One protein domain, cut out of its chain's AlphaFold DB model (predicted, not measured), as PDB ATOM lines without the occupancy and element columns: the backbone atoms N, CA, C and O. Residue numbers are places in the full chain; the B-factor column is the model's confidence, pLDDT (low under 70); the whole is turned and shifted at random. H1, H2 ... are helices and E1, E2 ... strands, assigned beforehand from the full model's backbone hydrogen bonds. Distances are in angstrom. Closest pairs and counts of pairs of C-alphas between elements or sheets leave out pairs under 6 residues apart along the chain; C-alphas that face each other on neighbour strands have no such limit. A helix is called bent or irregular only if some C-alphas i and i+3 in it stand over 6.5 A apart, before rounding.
ATOM      1  N   PHE A  10       2.526 -28.954   0.378       95.31
ATOM      2  CA  PHE A  10       3.399 -28.232  -0.540       95.31
ATOM      3  C   PHE A  10       4.236 -27.229   0.248       95.31
ATOM      4  O   PHE A  10       3.711 -26.320   0.910       95.31
ATOM      5  N   ASN A  11       5.553 -27.353   0.154       95.12
ATOM      6  CA  ASN A  11       6.464 -26.399   0.757       95.12
ATOM      7  C   ASN A  11       7.587 -26.026  -0.190       95.12
ATOM      8  O   ASN A  11       8.144 -26.891  -0.842       95.12
ATOM      9  N   ILE A  12       7.949 -24.745  -0.205       95.81
ATOM     10  CA  ILE A  12       8.965 -24.197  -1.095       95.81
ATOM     11  C   ILE A  12       9.881 -23.254  -0.321       95.81
ATOM     12  O   ILE A  12       9.425 -22.426   0.472       95.81
ATOM     13  N   LYS A  13      11.186 -23.381  -0.557       94.81
ATOM     14  CA  LYS A  13      12.233 -22.477  -0.071       94.81
ATOM     15  C   LYS A  13      13.098 -22.042  -1.246       94.81
ATOM     16  O   LYS A  13      13.228 -22.779  -2.218       94.81
ATOM     17  N   PHE A  14      13.705 -20.866  -1.149       94.19
ATOM     18  CA  PHE A  14      14.613 -20.346  -2.168       94.19
ATOM     19  C   PHE A  14      15.995 -20.084  -1.575       94.19
ATOM     20  O   PHE A  14      16.121 -19.787  -0.387       94.19
ATOM     21  N   TYR A  15      17.017 -20.166  -2.420       93.50
ATOM     22  CA  TYR A  15      18.413 -19.947  -2.063       93.50
ATOM     23  C   TYR A  15      19.065 -19.059  -3.118       93.50
ATOM     24  O   TYR A  15      18.931 -19.307  -4.317       93.50
ATOM     25  N   LYS A  16      19.762 -18.018  -2.662       91.06
ATOM     26  CA  LYS A  16      20.534 -17.121  -3.528       91.06
ATOM     27  C   LYS A  16      21.865 -17.754  -3.919       91.06
ATOM     28  O   LYS A  16      22.426 -18.496  -3.115       91.06
ATOM     29  N   ALA A  17      22.438 -17.345  -5.046       85.94
ATOM     30  CA  ALA A  17      23.807 -17.677  -5.454       85.94
ATOM     31  C   ALA A  17      24.904 -16.910  -4.670       85.94
ATOM     32  O   ALA A  17      25.923 -16.516  -5.229       85.94
ATOM     33  N   GLU A  18      24.690 -16.668  -3.374       85.50
ATOM     34  CA  GLU A  18      25.629 -15.997  -2.466       85.50
ATOM     35  C   GLU A  18      26.209 -17.018  -1.466       85.50
ATOM     36  O   GLU A  18      25.515 -17.952  -1.048       85.50
ATOM     37  N   GLY A  19      27.470 -16.834  -1.061       84.31
ATOM     38  CA  GLY A  19      28.162 -17.718  -0.112       84.31
ATOM     39  C   GLY A  19      28.269 -19.170  -0.598       84.31
ATOM     40  O   GLY A  19      28.403 -19.438  -1.789       84.31
ATOM     41  N   ASP A  20      28.163 -20.132   0.322       87.56
ATOM     42  CA  ASP A  20      28.262 -21.568   0.003       87.56
ATOM     43  C   ASP A  20      26.983 -22.178  -0.598       87.56
ATOM     44  O   ASP A  20      26.882 -23.398  -0.743       87.56
ATOM     45  N   ASN A  21      25.972 -21.376  -0.947       88.75
ATOM     46  CA  ASN A  21      24.692 -21.910  -1.418       88.75
ATOM     47  C   ASN A  21      24.806 -22.696  -2.731       88.75
ATOM     48  O   ASN A  21      24.100 -23.690  -2.873       88.75
ATOM     49  N   GLY A  22      25.715 -22.333  -3.644       87.69
ATOM     50  CA  GLY A  22      25.990 -23.125  -4.854       87.69
ATOM     51  C   GLY A  22      26.469 -24.542  -4.514       87.69
ATOM     52  O   GLY A  22      25.880 -25.530  -4.952       87.69
ATOM     53  N   LYS A  23      27.454 -24.658  -3.610       88.44
ATOM     54  CA  LYS A  23      27.937 -25.952  -3.092       88.44
ATOM     55  C   LYS A  23      26.835 -26.713  -2.353       88.44
ATOM     56  O   LYS A  23      26.677 -27.912  -2.550       88.44
ATOM     57  N   LYS A  24      26.027 -26.025  -1.538       89.75
ATOM     58  CA  LYS A  24      24.895 -26.631  -0.817       89.75
ATOM     59  C   LYS A  24      23.775 -27.083  -1.754       89.75
ATOM     60  O   LYS A  24      23.076 -28.033  -1.414       89.75
ATOM     61  N   ASN A  25      23.540 -26.405  -2.878       90.31
ATOM     62  CA  ASN A  25      22.583 -26.819  -3.911       90.31
ATOM     63  C   ASN A  25      23.091 -28.072  -4.620       90.31
ATOM     64  O   ASN A  25      22.370 -29.062  -4.678       90.31
ATOM     65  N   SER A  26      24.359 -28.063  -5.029       89.81
ATOM     66  CA  SER A  26      25.048 -29.220  -5.600       89.81
ATOM     67  C   SER A  26      25.006 -30.444  -4.670       89.81
ATOM     68  O   SER A  26      24.563 -31.520  -5.066       89.81
ATOM     69  N   ALA A  27      25.359 -30.284  -3.391       88.00
ATOM     70  CA  ALA A  27      25.295 -31.360  -2.400       88.00
ATOM     71  C   ALA A  27      23.859 -31.859  -2.157       88.00
ATOM     72  O   ALA A  27      23.645 -33.051  -1.939       88.00
ATOM     73  N   HIS A  28      22.867 -30.965  -2.224       90.19
ATOM     74  CA  HIS A  28      21.468 -31.342  -2.038       90.19
ATOM     75  C   HIS A  28      20.945 -32.245  -3.153       90.19
ATOM     76  O   HIS A  28      20.150 -33.127  -2.853       90.19
ATOM     77  N   ILE A  29      21.414 -32.071  -4.396       92.56
ATOM     78  CA  ILE A  29      21.070 -32.977  -5.498       92.56
ATOM     79  C   ILE A  29      21.485 -34.403  -5.165       92.56
ATOM     80  O   ILE A  29      20.636 -35.282  -5.171       92.56
ATOM     81  N   ARG A  30      22.744 -34.626  -4.771       88.75
ATOM     82  CA  ARG A  30      23.201 -35.960  -4.358       88.75
ATOM     83  C   ARG A  30      22.369 -36.506  -3.202       88.75
ATOM     84  O   ARG A  30      21.913 -37.637  -3.259       88.75
ATOM     85  N   TYR A  31      22.113 -35.676  -2.191       87.44
ATOM     86  CA  TYR A  31      21.313 -36.077  -1.037       87.44
ATOM     87  C   TYR A  31      19.914 -36.583  -1.420       87.44
ATOM     88  O   TYR A  31      19.522 -37.649  -0.962       87.44
ATOM     89  N   ILE A  32      19.157 -35.855  -2.249       89.12
ATOM     90  CA  ILE A  32      17.804 -36.295  -2.634       89.12
ATOM     91  C   ILE A  32      17.838 -37.488  -3.596       89.12
ATOM     92  O   ILE A  32      16.893 -38.267  -3.623       89.12
ATOM     93  N   ALA A  33      18.916 -37.622  -4.367       87.38
ATOM     94  CA  ALA A  33      19.075 -38.604  -5.427       87.38
ATOM     95  C   ALA A  33      19.477 -39.999  -4.919       87.38
ATOM     96  O   ALA A  33      19.135 -40.988  -5.559       87.38
ATOM     97  N   THR A  34      20.199 -40.079  -3.793       85.25
ATOM     98  CA  THR A  34      20.820 -41.329  -3.302       85.25
ATOM     99  C   THR A  34      20.461 -41.679  -1.854       85.25
ATOM    100  O   THR A  34      21.058 -42.581  -1.265       85.25
ATOM    101  N   ARG A  35      19.553 -40.934  -1.220       81.62
ATOM    102  CA  ARG A  35      19.131 -41.174   0.170       81.62
ATOM    103  C   ARG A  35      18.363 -42.503   0.301       81.62
ATOM    104  O   ARG A  35      17.564 -42.806  -0.580       81.62
ATOM    105  N   PRO A  36      18.502 -43.240   1.427       75.88
ATOM    106  CA  PRO A  36      17.642 -44.387   1.722       75.88
ATOM    107  C   PRO A  36      16.149 -44.044   1.600       75.88
ATOM    108  O   PRO A  36      15.694 -43.081   2.215       75.88
ATOM    109  N   GLY A  37      15.408 -44.826   0.810       78.12
ATOM    110  CA  GLY A  37      13.986 -44.599   0.516       78.12
ATOM    111  C   GLY A  37      13.701 -43.890  -0.814       78.12
ATOM    112  O   GLY A  37      12.535 -43.754  -1.177       78.12
ATOM    113  N   VAL A  38      14.733 -43.457  -1.553       85.19
ATOM    114  CA  VAL A  38      14.576 -42.983  -2.935       85.19
ATOM    115  C   VAL A  38      14.226 -44.144  -3.869       85.19
ATOM    116  O   VAL A  38      14.845 -45.206  -3.803       85.19
ATOM    117  N   ASP A  39      13.258 -43.929  -4.754       82.50
ATOM    118  CA  ASP A  39      12.915 -44.887  -5.802       82.50
ATOM    119  C   ASP A  39      13.854 -44.714  -7.010       82.50
ATOM    120  O   ASP A  39      13.885 -43.669  -7.675       82.50
ATOM    121  N   LEU A  40      14.652 -45.746  -7.290       82.25
ATOM    122  CA  LEU A  40      15.632 -45.747  -8.378       82.25
ATOM    123  C   LEU A  40      14.988 -45.935  -9.762       82.25
ATOM    124  O   LEU A  40      15.627 -45.604 -10.761       82.25
ATOM    125  N   GLY A  41      13.720 -46.358  -9.836       72.06
ATOM    126  CA  GLY A  41      12.993 -46.610 -11.086       72.06
ATOM    127  C   GLY A  41      13.367 -47.922 -11.787       72.06
ATOM    128  O   GLY A  41      13.068 -48.086 -12.965       72.06
ATOM    129  N   TYR A  42      14.068 -48.830 -11.100       68.00
ATOM    130  CA  TYR A  42      14.400 -50.181 -11.565       68.00
ATOM    131  C   TYR A  42      14.763 -51.080 -10.368       68.00
ATOM    132  O   TYR A  42      15.178 -50.586  -9.316       68.00
ATOM    133  N   GLU A  43      14.639 -52.401 -10.527       54.47
ATOM    134  CA  GLU A  43      15.124 -53.362  -9.531       54.47
ATOM    135  C   GLU A  43      16.646 -53.524  -9.636       54.47
ATOM    136  O   GLU A  43      17.191 -53.747 -10.718       54.47
ATOM    137  N   LEU A  44      17.352 -53.392  -8.508       54.28
ATOM    138  CA  LEU A  44      18.781 -53.694  -8.432       54.28
ATOM    139  C   LEU A  44      18.981 -55.187  -8.710       54.28
ATOM    140  O   LEU A  44      18.487 -56.019  -7.951       54.28
ATOM    141  N   HIS A  58      35.963 -49.532  -7.194       44.75
ATOM    142  CA  HIS A  58      34.591 -50.057  -7.101       44.75
ATOM    143  C   HIS A  58      33.586 -49.054  -6.523       44.75
ATOM    144  O   HIS A  58      32.481 -48.924  -7.047       44.75
ATOM    145  N   ILE A  59      33.974 -48.276  -5.507       44.34
ATOM    146  CA  ILE A  59      33.112 -47.220  -4.947       44.34
ATOM    147  C   ILE A  59      32.906 -46.107  -5.984       44.34
ATOM    148  O   ILE A  59      31.788 -45.649  -6.196       44.34
ATOM    149  N   LYS A  60      33.959 -45.709  -6.704       41.03
ATOM    150  CA  LYS A  60      33.863 -44.658  -7.725       41.03
ATOM    151  C   LYS A  60      33.060 -45.111  -8.956       41.03
ATOM    152  O   LYS A  60      32.187 -44.383  -9.417       41.03
ATOM    153  N   TYR A  61      33.271 -46.344  -9.418       41.09
ATOM    154  CA  TYR A  61      32.634 -46.897 -10.620       41.09
ATOM    155  C   TYR A  61      31.165 -47.315 -10.410       41.09
ATOM    156  O   TYR A  61      30.374 -47.282 -11.351       41.09
ATOM    157  N   ALA A  62      30.753 -47.663  -9.184       40.59
ATOM    158  CA  ALA A  62      29.346 -47.922  -8.856       40.59
ATOM    159  C   ALA A  62      28.515 -46.627  -8.733       40.59
ATOM    160  O   ALA A  62      27.335 -46.619  -9.086       40.59
ATOM    161  N   HIS A  63      29.130 -45.529  -8.276       42.03
ATOM    162  CA  HIS A  63      28.481 -44.222  -8.103       42.03
ATOM    163  C   HIS A  63      28.394 -43.380  -9.388       42.03
ATOM    164  O   HIS A  63      27.564 -42.477  -9.459       42.03
ATOM    165  N   GLU A  64      29.218 -43.666 -10.400       44.91
ATOM    166  CA  GLU A  64      29.225 -42.961 -11.695       44.91
ATOM    167  C   GLU A  64      28.287 -43.602 -12.741       44.91
ATOM    168  O   GLU A  64      28.152 -43.092 -13.854       44.91
ATOM    169  N   ARG A  65      27.586 -44.699 -12.405       53.75
ATOM    170  CA  ARG A  65      26.596 -45.294 -13.317       53.75
ATOM    171  C   ARG A  65      25.381 -44.365 -13.470       53.75
ATOM    172  O   ARG A  65      24.808 -43.989 -12.442       53.75
ATOM    173  N   PRO A  66      24.896 -44.118 -14.704       45.91
ATOM    174  CA  PRO A  66      23.679 -43.339 -14.991       45.91
ATOM    175  C   PRO A  66      22.405 -43.788 -14.252       45.91
ATOM    176  O   PRO A  66      21.437 -43.041 -14.156       45.91
ATOM    177  N   ARG A  67      22.413 -45.001 -13.687       53.75
ATOM    178  CA  ARG A  67      21.302 -45.583 -12.930       53.75
ATOM    179  C   ARG A  67      21.473 -45.526 -11.412       53.75
ATOM    180  O   ARG A  67      20.524 -45.792 -10.700       53.75
ATOM    181  N   SER A  68      22.614 -45.131 -10.857       67.44
ATOM    182  CA  SER A  68      22.892 -45.209  -9.405       67.44
ATOM    183  C   SER A  68      22.050 -44.285  -8.496       67.44
ATOM    184  O   SER A  68      22.273 -44.235  -7.285       67.44
ATOM    185  N   HIS A  69      21.087 -43.544  -9.056       83.12
ATOM    186  CA  HIS A  69      20.275 -42.564  -8.346       83.12
ATOM    187  C   HIS A  69      18.837 -42.447  -8.880       83.12
ATOM    188  O   HIS A  69      18.561 -42.757 -10.036       83.12
ATOM    189  N   GLY A  70      17.932 -41.879  -8.077       87.06
ATOM    190  CA  GLY A  70      16.508 -41.728  -8.413       87.06
ATOM    191  C   GLY A  70      16.084 -40.402  -9.064       87.06
ATOM    192  O   GLY A  70      14.912 -40.039  -8.979       87.06
ATOM    193  N   LEU A  71      17.006 -39.624  -9.649       92.81
ATOM    194  CA  LEU A  71      16.649 -38.354 -10.301       92.81
ATOM    195  C   LEU A  71      15.871 -38.559 -11.606       92.81
ATOM    196  O   LEU A  71      16.230 -39.393 -12.436       92.81
ATOM    197  N   PHE A  72      14.879 -37.699 -11.821       94.06
ATOM    198  CA  PHE A  72      14.190 -37.499 -13.095       94.06
ATOM    199  C   PHE A  72      14.011 -36.002 -13.386       94.06
ATOM    200  O   PHE A  72      14.189 -35.146 -12.511       94.06
ATOM    201  N   SER A  73      13.711 -35.665 -14.641       93.69
ATOM    202  CA  SER A  73      13.617 -34.279 -15.120       93.69
ATOM    203  C   SER A  73      12.530 -34.130 -16.192       93.69
ATOM    204  O   SER A  73      11.684 -35.004 -16.347       93.69
ATOM    205  N   SER A  74      12.532 -33.026 -16.943       88.44
ATOM    206  CA  SER A  74      11.567 -32.780 -18.022       88.44
ATOM    207  C   SER A  74      11.689 -33.726 -19.220       88.44
ATOM    208  O   SER A  74      10.756 -33.794 -20.009       88.44
ATOM    209  N   GLY A  75      12.836 -34.388 -19.407       84.38
ATOM    210  CA  GLY A  75      13.052 -35.343 -20.500       84.38
ATOM    211  C   GLY A  75      12.802 -36.793 -20.083       84.38
ATOM    212  O   GLY A  75      12.711 -37.097 -18.895       84.38
ATOM    213  N   ASP A  76      12.737 -37.686 -21.069       76.31
ATOM    214  CA  ASP A  76      12.608 -39.139 -20.857       76.31
ATOM    215  C   ASP A  76      13.969 -39.858 -20.794       76.31
ATOM    216  O   ASP A  76      14.037 -41.069 -20.609       76.31
ATOM    217  N   GLY A  77      15.066 -39.110 -20.955       77.62
ATOM    218  CA  GLY A  77      16.429 -39.616 -20.812       77.62
ATOM    219  C   GLY A  77      16.915 -39.630 -19.362       77.62
ATOM    220  O   GLY A  77      16.419 -38.883 -18.513       77.62
ATOM    221  N   GLU A  78      17.933 -40.450 -19.098       80.88
ATOM    222  CA  GLU A  78      18.617 -40.501 -17.803       80.88
ATOM    223  C   GLU A  78      19.220 -39.128 -17.447       80.88
ATOM    224  O   GLU A  78      19.749 -38.403 -18.294       80.88
ATOM    225  N   VAL A  79      19.112 -38.748 -16.172       88.19
ATOM    226  CA  VAL A  79      19.639 -37.474 -15.669       88.19
ATOM    227  C   VAL A  79      21.097 -37.661 -15.271       88.19
ATOM    228  O   VAL A  79      21.383 -38.432 -14.369       88.19
ATOM    229  N   ASP A  80      22.020 -36.907 -15.867       89.56
ATOM    230  CA  ASP A  80      23.406 -36.857 -15.386       89.56
ATOM    231  C   ASP A  80      23.484 -36.024 -14.094       89.56
ATOM    232  O   ASP A  80      23.497 -34.786 -14.112       89.56
ATOM    233  N   MET A  81      23.532 -36.708 -12.945       89.44
ATOM    234  CA  MET A  81      23.652 -36.057 -11.640       89.44
ATOM    235  C   MET A  81      24.885 -35.150 -11.549       89.44
ATOM    236  O   MET A  81      24.777 -34.058 -10.991       89.44
ATOM    237  N   HIS A  82      26.041 -35.555 -12.079       89.25
ATOM    238  CA  HIS A  82      27.272 -34.765 -11.989       89.25
ATOM    239  C   HIS A  82      27.176 -33.475 -12.804       89.25
ATOM    240  O   HIS A  82      27.587 -32.415 -12.315       89.25
ATOM    241  N   ALA A  83      26.576 -33.533 -13.993       91.94
ATOM    242  CA  ALA A  83      26.305 -32.349 -14.802       91.94
ATOM    243  C   ALA A  83      25.392 -31.358 -14.061       91.94
ATOM    244  O   ALA A  83      25.724 -30.175 -13.965       91.94
ATOM    245  N   ILE A  84      24.301 -31.838 -13.452       93.75
ATOM    246  CA  ILE A  84      23.384 -30.991 -12.669       93.75
ATOM    247  C   ILE A  84      24.072 -30.425 -11.418       93.75
ATOM    248  O   ILE A  84      23.906 -29.251 -11.078       93.75
ATOM    249  N   GLN A  85      24.878 -31.237 -10.727       92.94
ATOM    250  CA  GLN A  85      25.666 -30.805  -9.574       92.94
ATOM    251  C   GLN A  85      26.645 -29.683  -9.937       92.94
ATOM    252  O   GLN A  85      26.797 -28.743  -9.149       92.94
ATOM    253  N   LYS A  86      27.301 -29.775 -11.100       93.94
ATOM    254  CA  LYS A  86      28.200 -28.738 -11.618       93.94
ATOM    255  C   LYS A  86      27.426 -27.482 -12.013       93.94
ATOM    256  O   LYS A  86      27.782 -26.396 -11.558       93.94
ATOM    257  N   GLU A  87      26.333 -27.635 -12.765       94.31
ATOM    258  CA  GLU A  87      25.463 -26.524 -13.173       94.31
ATOM    259  C   GLU A  87      25.011 -25.711 -11.954       94.31
ATOM    260  O   GLU A  87      25.201 -24.498 -11.917       94.31
ATOM    261  N   LEU A  88      24.491 -26.365 -10.910       93.25
ATOM    262  CA  LEU A  88      24.014 -25.690  -9.698       93.25
ATOM    263  C   LEU A  88      25.126 -25.091  -8.828       93.25
ATOM    264  O   LEU A  88      24.862 -24.132  -8.097       93.25
ATOM    265  N   ALA A  89      26.344 -25.637  -8.874       92.50
ATOM    266  CA  ALA A  89      27.493 -25.060  -8.178       92.50
ATOM    267  C   ALA A  89      27.939 -23.737  -8.822       92.50
ATOM    268  O   ALA A  89      28.342 -22.810  -8.116       92.50
ATOM    269  N   GLU A  90      27.836 -23.645 -10.148       93.00
ATOM    270  CA  GLU A  90      28.228 -22.478 -10.944       93.00
ATOM    271  C   GLU A  90      27.066 -21.485 -11.160       93.00
ATOM    272  O   GLU A  90      27.307 -20.312 -11.468       93.00
ATOM    273  N   HIS A  91      25.819 -21.920 -10.938       93.38
ATOM    274  CA  HIS A  91      24.599 -21.151 -11.173       93.38
ATOM    275  C   HIS A  91      24.564 -19.828 -10.392       93.38
ATOM    276  O   HIS A  91      24.718 -19.794  -9.171       93.38
ATOM    277  N   LYS A  92      24.308 -18.723 -11.102       91.62
ATOM    278  CA  LYS A  92      24.286 -17.359 -10.533       91.62
ATOM    279  C   LYS A  92      22.888 -16.849 -10.169       91.62
ATOM    280  O   LYS A  92      22.760 -15.743  -9.652       91.62
ATOM    281  N   GLY A  93      21.846 -17.628 -10.449       92.38
ATOM    282  CA  GLY A  93      20.458 -17.282 -10.157       92.38
ATOM    283  C   GLY A  93      19.929 -17.849  -8.842       92.38
ATOM    284  O   GLY A  93      20.654 -18.414  -8.023       92.38
ATOM    285  N   MET A  94      18.625 -17.673  -8.640       94.88
ATOM    286  CA  MET A  94      17.904 -18.272  -7.521       94.88
ATOM    287  C   MET A  94      17.644 -19.751  -7.792       94.88
ATOM    288  O   MET A  94      17.266 -20.128  -8.900       94.88
ATOM    289  N   VAL A  95      17.776 -20.569  -6.751       95.88
ATOM    290  CA  VAL A  95      17.400 -21.984  -6.783       95.88
ATOM    291  C   VAL A  95      16.283 -22.212  -5.781       95.88
ATOM    292  O   VAL A  95      16.415 -21.873  -4.601       95.88
ATOM    293  N   TRP A  96      15.186 -22.801  -6.240       97.25
ATOM    294  CA  TRP A  96      14.061 -23.176  -5.399       97.25
ATOM    295  C   TRP A  96      14.099 -24.666  -5.109       97.25
ATOM    296  O   TRP A  96      14.353 -25.485  -5.988       97.25
ATOM    297  N   ARG A  97      13.837 -25.006  -3.852       96.94
ATOM    298  CA  ARG A  97      13.691 -26.381  -3.384       96.94
ATOM    299  C   ARG A  97      12.281 -26.536  -2.852       96.94
ATOM    300  O   ARG A  97      11.896 -25.824  -1.918       96.94
ATOM    301  N   SER A  98      11.528 -27.434  -3.461       96.50
ATOM    302  CA  SER A  98      10.161 -27.752  -3.097       96.50
ATOM    303  C   SER A  98      10.062 -29.187  -2.596       96.50
ATOM    304  O   SER A  98      10.808 -30.062  -3.030       96.50
ATOM    305  N   ILE A  99       9.143 -29.413  -1.667       96.38
ATOM    306  CA  ILE A  99       8.733 -30.738  -1.211       96.38
ATOM    307  C   ILE A  99       7.227 -30.815  -1.396       96.38
ATOM    308  O   ILE A  99       6.498 -29.936  -0.919       96.38
ATOM    309  N   ILE A 100       6.789 -31.860  -2.086       97.19
ATOM    310  CA  ILE A 100       5.381 -32.227  -2.199       97.19
ATOM    311  C   ILE A 100       5.159 -33.592  -1.565       97.19
ATOM    312  O   ILE A 100       6.006 -34.462  -1.719       97.19
ATOM    313  N   SER A 101       4.067 -33.769  -0.825       95.81
ATOM    314  CA  SER A 101       3.800 -35.019  -0.106       95.81
ATOM    315  C   SER A 101       2.307 -35.300   0.019       95.81
ATOM    316  O   SER A 101       1.489 -34.375   0.116       95.81
ATOM    317  N   LEU A 102       1.981 -36.591   0.025       94.12
ATOM    318  CA  LEU A 102       0.664 -37.139   0.317       94.12
ATOM    319  C   LEU A 102       0.725 -37.958   1.607       94.12
ATOM    320  O   LEU A 102       1.755 -38.533   1.945       94.12
ATOM    321  N   HIS A 103      -0.402 -38.045   2.309       92.44
ATOM    322  CA  HIS A 103      -0.566 -39.051   3.353       92.44
ATOM    323  C   HIS A 103      -0.640 -40.442   2.708       92.44
ATOM    324  O   HIS A 103      -1.295 -40.589   1.682       92.44
ATOM    325  N   GLY A 104      -0.030 -41.462   3.313       88.75
ATOM    326  CA  GLY A 104       0.080 -42.810   2.739       88.75
ATOM    327  C   GLY A 104      -1.265 -43.411   2.327       88.75
ATOM    328  O   GLY A 104      -1.413 -43.844   1.194       88.75
ATOM    329  N   ASP A 105      -2.283 -43.331   3.193       87.88
ATOM    330  CA  ASP A 105      -3.641 -43.788   2.840       87.88
ATOM    331  C   ASP A 105      -4.226 -43.067   1.606       87.88
ATOM    332  O   ASP A 105      -4.952 -43.676   0.823       87.88
ATOM    333  N   ASP A 106      -3.940 -41.768   1.442       89.44
ATOM    334  CA  ASP A 106      -4.400 -40.995   0.285       89.44
ATOM    335  C   ASP A 106      -3.571 -41.344  -0.958       89.44
ATOM    336  O   ASP A 106      -4.132 -41.452  -2.040       89.44
ATOM    337  N   ALA A 107      -2.265 -41.577  -0.810       90.31
ATOM    338  CA  ALA A 107      -1.402 -42.008  -1.902       90.31
ATOM    339  C   ALA A 107      -1.830 -43.367  -2.467       90.31
ATOM    340  O   ALA A 107      -2.016 -43.473  -3.674       90.31
ATOM    341  N   ALA A 108      -2.098 -44.353  -1.605       88.06
ATOM    342  CA  ALA A 108      -2.630 -45.653  -2.016       88.06
ATOM    343  C   ALA A 108      -3.981 -45.520  -2.730       88.06
ATOM    344  O   ALA A 108      -4.208 -46.094  -3.790       88.06
ATOM    345  N   ARG A 109      -4.890 -44.703  -2.181       87.69
ATOM    346  CA  ARG A 109      -6.222 -44.478  -2.766       87.69
ATOM    347  C   ARG A 109      -6.179 -43.775  -4.125       87.69
ATOM    348  O   ARG A 109      -7.085 -43.978  -4.928       87.69
ATOM    349  N   LEU A 110      -5.193 -42.907  -4.335       89.62
ATOM    350  CA  LEU A 110      -5.035 -42.090  -5.539       89.62
ATOM    351  C   LEU A 110      -4.049 -42.702  -6.542       89.62
ATOM    352  O   LEU A 110      -3.725 -42.037  -7.519       89.62
ATOM    353  N   GLU A 111      -3.563 -43.925  -6.291       90.19
ATOM    354  CA  GLU A 111      -2.573 -44.619  -7.131       90.19
ATOM    355  C   GLU A 111      -1.259 -43.819  -7.286       90.19
ATOM    356  O   GLU A 111      -0.594 -43.842  -8.318       90.19
ATOM    357  N   MET A 112      -0.870 -43.106  -6.223       91.94
ATOM    358  CA  MET A 112       0.314 -42.243  -6.132       91.94
ATOM    359  C   MET A 112       1.427 -42.875  -5.270       91.94
ATOM    360  O   MET A 112       2.069 -42.192  -4.466       91.94
ATOM    361  N   GLU A 113       1.633 -44.188  -5.377       89.00
ATOM    362  CA  GLU A 113       2.650 -44.928  -4.602       89.00
ATOM    363  C   GLU A 113       3.927 -45.241  -5.395       89.00
ATOM    364  O   GLU A 113       4.944 -45.569  -4.790       89.00
ATOM    365  N   SER A 114       3.905 -45.093  -6.725       89.50
ATOM    366  CA  SER A 114       5.038 -45.419  -7.601       89.50
ATOM    367  C   SER A 114       5.747 -44.177  -8.138       89.50
ATOM    368  O   SER A 114       5.122 -43.126  -8.324       89.50
ATOM    369  N   ARG A 115       7.039 -44.284  -8.464       90.06
ATOM    370  CA  ARG A 115       7.793 -43.192  -9.097       90.06
ATOM    371  C   ARG A 115       7.122 -42.657 -10.359       90.06
ATOM    372  O   ARG A 115       7.081 -41.441 -10.535       90.06
ATOM    373  N   GLU A 116       6.595 -43.531 -11.208       92.19
ATOM    374  CA  GLU A 116       5.998 -43.172 -12.499       92.19
ATOM    375  C   GLU A 116       4.832 -42.194 -12.311       92.19
ATOM    376  O   GLU A 116       4.761 -41.178 -13.004       92.19
ATOM    377  N   SER A 117       3.969 -42.450 -11.322       93.00
ATOM    378  CA  SER A 117       2.827 -41.583 -11.001       93.00
ATOM    379  C   SER A 117       3.267 -40.172 -10.574       93.00
ATOM    380  O   SER A 117       2.736 -39.161 -11.049       93.00
ATOM    381  N   TRP A 118       4.300 -40.071  -9.729       95.12
ATOM    382  CA  TRP A 118       4.865 -38.790  -9.298       95.12
ATOM    383  C   TRP A 118       5.591 -38.072 -10.432       95.12
ATOM    384  O   TRP A 118       5.445 -36.856 -10.576       95.12
ATOM    385  N   GLU A 119       6.349 -38.806 -11.242       95.00
ATOM    386  CA  GLU A 119       7.058 -38.272 -12.399       95.00
ATOM    387  C   GLU A 119       6.080 -37.672 -13.415       95.00
ATOM    388  O   GLU A 119       6.270 -36.523 -13.824       95.00
ATOM    389  N   GLU A 120       4.989 -38.371 -13.741       94.88
ATOM    390  CA  GLU A 120       3.945 -37.864 -14.634       94.88
ATOM    391  C   GLU A 120       3.341 -36.554 -14.098       94.88
ATOM    392  O   GLU A 120       3.270 -35.543 -14.810       94.88
ATOM    393  N   VAL A 121       2.929 -36.543 -12.826       96.38
ATOM    394  CA  VAL A 121       2.300 -35.369 -12.206       96.38
ATOM    395  C   VAL A 121       3.263 -34.183 -12.161       96.38
ATOM    396  O   VAL A 121       2.864 -33.063 -12.489       96.38
ATOM    397  N   ILE A 122       4.526 -34.394 -11.786       97.38
ATOM    398  CA  ILE A 122       5.529 -33.324 -11.694       97.38
ATOM    399  C   ILE A 122       5.875 -32.792 -13.084       97.38
ATOM    400  O   ILE A 122       5.853 -31.571 -13.261       97.38
ATOM    401  N   LYS A 123       6.110 -33.668 -14.074       96.00
ATOM    402  CA  LYS A 123       6.364 -33.272 -15.471       96.00
ATOM    403  C   LYS A 123       5.249 -32.368 -15.999       96.00
ATOM    404  O   LYS A 123       5.532 -31.336 -16.601       96.00
ATOM    405  N   GLN A 124       3.991 -32.703 -15.712       95.12
ATOM    406  CA  GLN A 124       2.840 -31.932 -16.188       95.12
ATOM    407  C   GLN A 124       2.573 -30.646 -15.388       95.12
ATOM    408  O   GLN A 124       2.201 -29.625 -15.971       95.12
ATOM    409  N   GLN A 125       2.684 -30.679 -14.054       97.44
ATOM    410  CA  GLN A 125       2.199 -29.581 -13.202       97.44
ATOM    411  C   GLN A 125       3.284 -28.600 -12.767       97.44
ATOM    412  O   GLN A 125       2.964 -27.435 -12.521       97.44
ATOM    413  N   LEU A 126       4.554 -29.007 -12.691       97.62
ATOM    414  CA  LEU A 126       5.624 -28.109 -12.260       97.62
ATOM    415  C   LEU A 126       5.821 -26.910 -13.207       97.62
ATOM    416  O   LEU A 126       5.938 -25.803 -12.680       97.62
ATOM    417  N   PRO A 127       5.788 -27.051 -14.551       97.31
ATOM    418  CA  PRO A 127       5.849 -25.895 -15.448       97.31
ATOM    419  C   PRO A 127       4.709 -24.897 -15.209       97.31
ATOM    420  O   PRO A 127       4.950 -23.700 -15.063       97.31
ATOM    421  N   ARG A 128       3.477 -25.397 -15.051       97.38
ATOM    422  CA  ARG A 128       2.284 -24.580 -14.763       97.38
ATOM    423  C   ARG A 128       2.358 -23.897 -13.397       97.38
ATOM    424  O   ARG A 128       1.888 -22.780 -13.238       97.38
ATOM    425  N   ALA A 129       2.933 -24.563 -12.398       96.94
ATOM    426  CA  ALA A 129       3.169 -23.966 -11.089       96.94
ATOM    427  C   ALA A 129       4.276 -22.895 -11.153       96.94
ATOM    428  O   ALA A 129       4.148 -21.833 -10.553       96.94
ATOM    429  N   ALA A 130       5.355 -23.135 -11.900       95.81
ATOM    430  CA  ALA A 130       6.441 -22.172 -12.071       95.81
ATOM    431  C   ALA A 130       5.995 -20.905 -12.830       95.81
ATOM    432  O   ALA A 130       6.514 -19.815 -12.570       95.81
ATOM    433  N   GLU A 131       4.989 -21.012 -13.700       96.06
ATOM    434  CA  GLU A 131       4.366 -19.868 -14.371       96.06
ATOM    435  C   GLU A 131       3.689 -18.895 -13.391       96.06
ATOM    436  O   GLU A 131       3.780 -17.687 -13.596       96.06
ATOM    437  N   GLU A 132       3.132 -19.366 -12.267       95.56
ATOM    438  CA  GLU A 132       2.582 -18.495 -11.202       95.56
ATOM    439  C   GLU A 132       3.672 -17.642 -10.537       95.56
ATOM    440  O   GLU A 132       3.428 -16.557 -10.007       95.56
ATOM    441  N   MET A 133       4.917 -18.119 -10.582       93.44
ATOM    442  CA  MET A 133       6.069 -17.315 -10.191       93.44
ATOM    443  C   MET A 133       6.471 -16.351 -11.311       93.44
ATOM    444  O   MET A 133       7.150 -15.368 -11.028       93.44
ATOM    445  N   GLY A 134       6.052 -16.595 -12.552       93.00
ATOM    446  CA  GLY A 134       6.422 -15.921 -13.797       93.00
ATOM    447  C   GLY A 134       7.658 -16.532 -14.468       93.00
ATOM    448  O   GLY A 134       8.390 -15.822 -15.164       93.00
ATOM    449  N   ILE A 135       7.987 -17.792 -14.172       94.69
ATOM    450  CA  ILE A 135       9.071 -18.521 -14.837       94.69
ATOM    451  C   ILE A 135       8.454 -19.244 -16.032       94.69
ATOM    452  O   ILE A 135       7.686 -20.185 -15.866       94.69
ATOM    453  N   GLN A 136       8.788 -18.789 -17.237       94.50
ATOM    454  CA  GLN A 136       8.340 -19.442 -18.466       94.50
ATOM    455  C   GLN A 136       8.985 -20.823 -18.600       94.50
ATOM    456  O   GLN A 136      10.169 -20.979 -18.296       94.50
ATOM    457  N   GLU A 137       8.242 -21.793 -19.130       94.25
ATOM    458  CA  GLU A 137       8.712 -23.169 -19.342       94.25
ATOM    459  C   GLU A 137      10.013 -23.232 -20.159       94.25
ATOM    460  O   GLU A 137      10.944 -23.964 -19.822       94.25
ATOM    461  N   THR A 138      10.153 -22.371 -21.171       95.25
ATOM    462  CA  THR A 138      11.378 -22.256 -21.980       95.25
ATOM    463  C   THR A 138      12.608 -21.890 -21.147       95.25
ATOM    464  O   THR A 138      13.714 -22.337 -21.465       95.25
ATOM    465  N   ASN A 139      12.423 -21.141 -20.056       95.94
ATOM    466  CA  ASN A 139      13.463 -20.732 -19.116       95.94
ATOM    467  C   ASN A 139      13.508 -21.598 -17.846       95.94
ATOM    468  O   ASN A 139      14.332 -21.327 -16.981       95.94
ATOM    469  N   LEU A 140      12.660 -22.619 -17.710       96.62
ATOM    470  CA  LEU A 140      12.604 -23.474 -16.527       96.62
ATOM    471  C   LEU A 140      13.587 -24.647 -16.651       96.62
ATOM    472  O   LEU A 140      13.610 -25.359 -17.659       96.62
ATOM    473  N   ARG A 141      14.388 -24.874 -15.608       96.50
ATOM    474  CA  ARG A 141      15.120 -26.127 -15.369       96.50
ATOM    475  C   ARG A 141      14.672 -26.717 -14.057       96.50
ATOM    476  O   ARG A 141      14.446 -25.975 -13.102       96.50
ATOM    477  N   TRP A 142      14.569 -28.037 -14.009       97.75
ATOM    478  CA  TRP A 142      14.248 -28.739 -12.783       97.75
ATOM    479  C   TRP A 142      14.735 -30.182 -12.808       97.75
ATOM    480  O   TRP A 142      14.873 -30.789 -13.871       97.75
ATOM    481  N   VAL A 143      14.954 -30.714 -11.612       97.12
ATOM    482  CA  VAL A 143      15.127 -32.139 -11.335       97.12
ATOM    483  C   VAL A 143      14.318 -32.499 -10.098       97.12
ATOM    484  O   VAL A 143      14.100 -31.651  -9.225       97.12
ATOM    485  N   ALA A 144      13.867 -33.740 -10.013       97.00
ATOM    486  CA  ALA A 144      13.150 -34.241  -8.854       97.00
ATOM    487  C   ALA A 144      13.564 -35.672  -8.509       97.00
ATOM    488  O   ALA A 144      14.148 -36.369  -9.333       97.00
ATOM    489  N   ALA A 145      13.275 -36.081  -7.276       94.81
ATOM    490  CA  ALA A 145      13.441 -37.446  -6.795       94.81
ATOM    491  C   ALA A 145      12.222 -37.832  -5.950       94.81
ATOM    492  O   ALA A 145      11.813 -37.057  -5.076       94.81
ATOM    493  N   PHE A 146      11.659 -39.012  -6.212       95.06
ATOM    494  CA  PHE A 146      10.527 -39.569  -5.470       95.06
ATOM    495  C   PHE A 146      11.020 -40.494  -4.357       95.06
ATOM    496  O   PHE A 146      11.899 -41.328  -4.577       95.06
ATOM    497  N   HIS A 147      10.498 -40.296  -3.148       91.56
ATOM    498  CA  HIS A 147      10.824 -41.065  -1.953       91.56
ATOM    499  C   HIS A 147       9.559 -41.804  -1.498       91.56
ATOM    500  O   HIS A 147       8.594 -41.177  -1.045       91.56
ATOM    501  N   ALA A 148       9.581 -43.134  -1.596       88.38
ATOM    502  CA  ALA A 148       8.474 -44.026  -1.238       88.38
ATOM    503  C   ALA A 148       8.430 -44.295   0.280       88.38
ATOM    504  O   ALA A 148       8.358 -45.434   0.742       88.38
ATOM    505  N   GLU A 149       8.546 -43.235   1.085       85.31
ATOM    506  CA  GLU A 149       8.582 -43.355   2.541       85.31
ATOM    507  C   GLU A 149       7.213 -43.780   3.089       85.31
ATOM    508  O   GLU A 149       6.182 -43.163   2.798       85.31
ATOM    509  N   VAL A 150       7.206 -44.845   3.896       82.56
ATOM    510  CA  VAL A 150       5.983 -45.454   4.426       82.56
ATOM    511  C   VAL A 150       5.173 -44.421   5.210       82.56
ATOM    512  O   VAL A 150       5.650 -43.821   6.169       82.56
ATOM    513  N   GLY A 151       3.917 -44.226   4.806       85.44
ATOM    514  CA  GLY A 151       2.982 -43.303   5.454       85.44
ATOM    515  C   GLY A 151       3.035 -41.857   4.950       85.44
ATOM    516  O   GLY A 151       2.045 -41.145   5.123       85.44
ATOM    517  N   HIS A 152       4.111 -41.423   4.289       89.06
ATOM    518  CA  HIS A 152       4.196 -40.091   3.682       89.06
ATOM    519  C   HIS A 152       5.079 -40.065   2.420       89.06
ATOM    520  O   HIS A 152       6.143 -39.425   2.399       89.06
ATOM    521  N   PRO A 153       4.637 -40.729   1.333       93.50
ATOM    522  CA  PRO A 153       5.324 -40.635   0.054       93.50
ATOM    523  C   PRO A 153       5.442 -39.167  -0.365       93.50
ATOM    524  O   PRO A 153       4.508 -38.361  -0.217       93.50
ATOM    525  N   HIS A 154       6.633 -38.788  -0.820       95.94
ATOM    526  CA  HIS A 154       6.944 -37.401  -1.131       95.94
ATOM    527  C   HIS A 154       7.987 -37.283  -2.232       95.94
ATOM    528  O   HIS A 154       8.807 -38.170  -2.443       95.94
ATOM    529  N   ALA A 155       7.976 -36.148  -2.922       96.56
ATOM    530  CA  ALA A 155       8.980 -35.820  -3.917       96.56
ATOM    531  C   ALA A 155       9.717 -34.538  -3.540       96.56
ATOM    532  O   ALA A 155       9.116 -33.510  -3.199       96.56
ATOM    533  N   HIS A 156      11.039 -34.600  -3.646       97.31
ATOM    534  CA  HIS A 156      11.904 -33.433  -3.621       97.31
ATOM    535  C   HIS A 156      12.033 -32.881  -5.034       97.31
ATOM    536  O   HIS A 156      12.364 -33.620  -5.951       97.31
ATOM    537  N   ILE A 157      11.816 -31.579  -5.205       98.06
ATOM    538  CA  ILE A 157      11.919 -30.889  -6.492       98.06
ATOM    539  C   ILE A 157      12.909 -29.740  -6.337       98.06
ATOM    540  O   ILE A 157      12.765 -28.904  -5.444       98.06
ATOM    541  N   VAL A 158      13.893 -29.658  -7.224       97.94
ATOM    542  CA  VAL A 158      14.818 -28.527  -7.315       97.94
ATOM    543  C   VAL A 158      14.647 -27.886  -8.679       97.94
ATOM    544  O   VAL A 158      14.755 -28.574  -9.685       97.94
ATOM    545  N   PHE A 159      14.377 -26.582  -8.722       97.62
ATOM    546  CA  PHE A 159      14.179 -25.860  -9.978       97.62
ATOM    547  C   PHE A 159      14.816 -24.467  -9.965       97.62
ATOM    548  O   PHE A 159      15.011 -23.866  -8.905       97.62
ATOM    549  N   TRP A 160      15.188 -23.977 -11.145       96.88
ATOM    550  CA  TRP A 160      15.893 -22.711 -11.365       96.88
ATOM    551  C   TRP A 160      15.633 -22.167 -12.779       96.88
ATOM    552  O   TRP A 160      15.045 -22.837 -13.632       96.88
ATOM    553  N   GLU A 161      16.048 -20.925 -13.026       96.19
ATOM    554  CA  GLU A 161      15.964 -20.297 -14.349       96.19
ATOM    555  C   GLU A 161      17.203 -20.653 -15.189       96.19
ATOM    556  O   GLU A 161      18.312 -20.436 -14.719       96.19
ATOM    557  N   LYS A 162      17.059 -21.116 -16.441       94.44
ATOM    558  CA  LYS A 162      18.200 -21.327 -17.369       94.44
ATOM    559  C   LYS A 162      19.034 -20.057 -17.501       94.44
ATOM    560  O   LYS A 162      20.249 -20.078 -17.356       94.44
ATOM    561  N   ASN A 163      18.342 -18.950 -17.752       94.06
ATOM    562  CA  ASN A 163      18.892 -17.608 -17.799       94.06
ATOM    563  C   ASN A 163      18.337 -16.835 -16.597       94.06
ATOM    564  O   ASN A 163      17.162 -16.446 -16.633       94.06
ATOM    565  N   PRO A 164      19.137 -16.626 -15.533       91.88
ATOM    566  CA  PRO A 164      18.712 -15.881 -14.354       91.88
ATOM    567  C   PRO A 164      18.250 -14.470 -14.711       91.88
ATOM    568  O   PRO A 164      19.034 -13.649 -15.184       91.88
ATOM    569  N   LYS A 165      16.976 -14.171 -14.459       86.56
ATOM    570  CA  LYS A 165      16.405 -12.823 -14.623       86.56
ATOM    571  C   LYS A 165      15.959 -12.242 -13.285       86.56
ATOM    572  O   LYS A 165      15.878 -11.023 -13.122       86.56
ATOM    573  N   ARG A 166      15.669 -13.105 -12.310       86.06
ATOM    574  CA  ARG A 166      15.068 -12.722 -11.029       86.06
ATOM    575  C   ARG A 166      16.099 -12.329  -9.984       86.06
ATOM    576  O   ARG A 166      17.057 -13.048  -9.725       86.06
ATOM    577  N   ARG A 167      15.820 -11.215  -9.297       80.81
ATOM    578  CA  ARG A 167      16.590 -10.736  -8.133       80.81
ATOM    579  C   ARG A 167      15.961 -11.101  -6.784       80.81
ATOM    580  O   ARG A 167      16.637 -11.044  -5.763       80.81
ATOM    581  N   LEU A 168      14.683 -11.490  -6.768       83.81
ATOM    582  CA  LEU A 168      13.948 -11.900  -5.570       83.81
ATOM    583  C   LEU A 168      13.429 -13.331  -5.744       83.81
ATOM    584  O   LEU A 168      12.693 -13.615  -6.684       83.81
ATOM    585  N   GLY A 169      13.802 -14.219  -4.820       83.88
ATOM    586  CA  GLY A 169      13.328 -15.607  -4.789       83.88
ATOM    587  C   GLY A 169      12.107 -15.842  -3.893       83.88
ATOM    588  O   GLY A 169      11.589 -16.957  -3.854       83.88
ATOM    589  N   LYS A 170      11.644 -14.815  -3.162       89.38
ATOM    590  CA  LYS A 170      10.530 -14.924  -2.209       89.38
ATOM    591  C   LYS A 170       9.222 -15.221  -2.945       89.38
ATOM    592  O   LYS A 170       8.766 -14.417  -3.749       89.38
ATOM    593  N   VAL A 171       8.600 -16.343  -2.596       92.19
ATOM    594  CA  VAL A 171       7.260 -16.724  -3.056       92.19
ATOM    595  C   VAL A 171       6.246 -16.232  -2.026       92.19
ATOM    596  O   VAL A 171       6.392 -16.501  -0.832       92.19
ATOM    597  N   THR A 172       5.251 -15.456  -2.458       94.06
ATOM    598  CA  THR A 172       4.193 -14.971  -1.557       94.06
ATOM    599  C   THR A 172       3.274 -16.129  -1.147       94.06
ATOM    600  O   THR A 172       3.175 -17.112  -1.885       94.06
TER     601      THR A 172
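Overview. This is residues 10 to 44 and 58 to 172 of the 649 residues of an uncharacterized protein of Paenibacillus sp. FSL H7-0326 (UniProt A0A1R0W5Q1). A twisted sheet of five strands forms the middle layer, with the long helix H5 packed over one face and H1 over the other; H3 lies side by side with H1. The short helices H2 and H4 lie farthest from the mean of the C-alphas. The 150 printed residues include five named helices and five named strands, in the order E1 H1 H2 E2 H3 E3 H4 H5 E4 E5, and the class is mixed. The sheet is antiparallel, ordered E1 E3 E5 E4 E2. The whole is compact, with a radius of gyration of the C-alphas of 15.3 A and spans of 41 by 40 by 25 A.

Arrangement. E1, residues 10 to 15, is an edge strand antiparallel to E3, residues 95 to 101, with N 13 and O 97 at 2.9 A. E3 is antiparallel to E5, residues 154 to 161, with N 98 and O 157 at 2.8 A. E5 forms a hairpin with E4, residues 140 to 147, with N 143 and O 158 at 2.9 A. E2, residues 71 to 73, is the other edge strand, antiparallel to E4, with N 72 and O 144 at 2.9 A. H1, residues 21 to 34, is on the sheet at a height of 9.1 A, over E3, E5 and, only just, E4, on which 3 of its C-alphas fall. H3, residues 81 to 90, touches H1 at a shallow tilt of 15 degrees, opposite ways; their closest C-alphas, of Gly 22 and Ala 89, are 4.1 A apart. H3 only grazes the sheet, with residues 81 to 88. H5, residues 115 to 133, is on the opposite face from H1, giving three layers, helices on both faces of a sheet; its height over the sheet is 8.1 A, it lies over E5 and E4, and it runs slantwise to the strands, at 35 degrees to E4 on the local plane. The closest C-alphas of H5 and E4, of Arg 115 and Phe 146, are 5.8 A apart. H2, residues 58 to 63, and H4, residues 104 to 109, are not on the sheet and touch no helix. E3, H4 with H5, and E4 form a split strand-helix-strand unit, two strands running the same way with E5 between them; its crossover is right-handed. In H2, H3 and H4 every O i to N i+4 pair is within hydrogen-bond range; H1 has 9 of 10 and H5 11 of 15.

Along the chain. E1 begins at C-alpha 10, (3.399, -28.232, -0.540). H1 measures 19.9 A, E3 20.0 A, E4 22.9 A and E5 23.4 A. H5 measures 26.0 A, has a kink of 38 degrees near residue 125, and is only just irregular: C-alphas 124 and 127 are 6.8 A apart. E5 ends at C-alpha 161, (15.964, -20.297, -14.349).

Size, cuts and confidence. The two farthest C-alphas, of His 58 and Thr 172, are 46.8 A apart. Residues 45 to 57 are not printed; C-alphas 44 and 58 are 16.3 A apart across the cut. Of the links printed whole, none is long. The model's pLDDT is under 70 at residues 42 to 44 and 58 to 68.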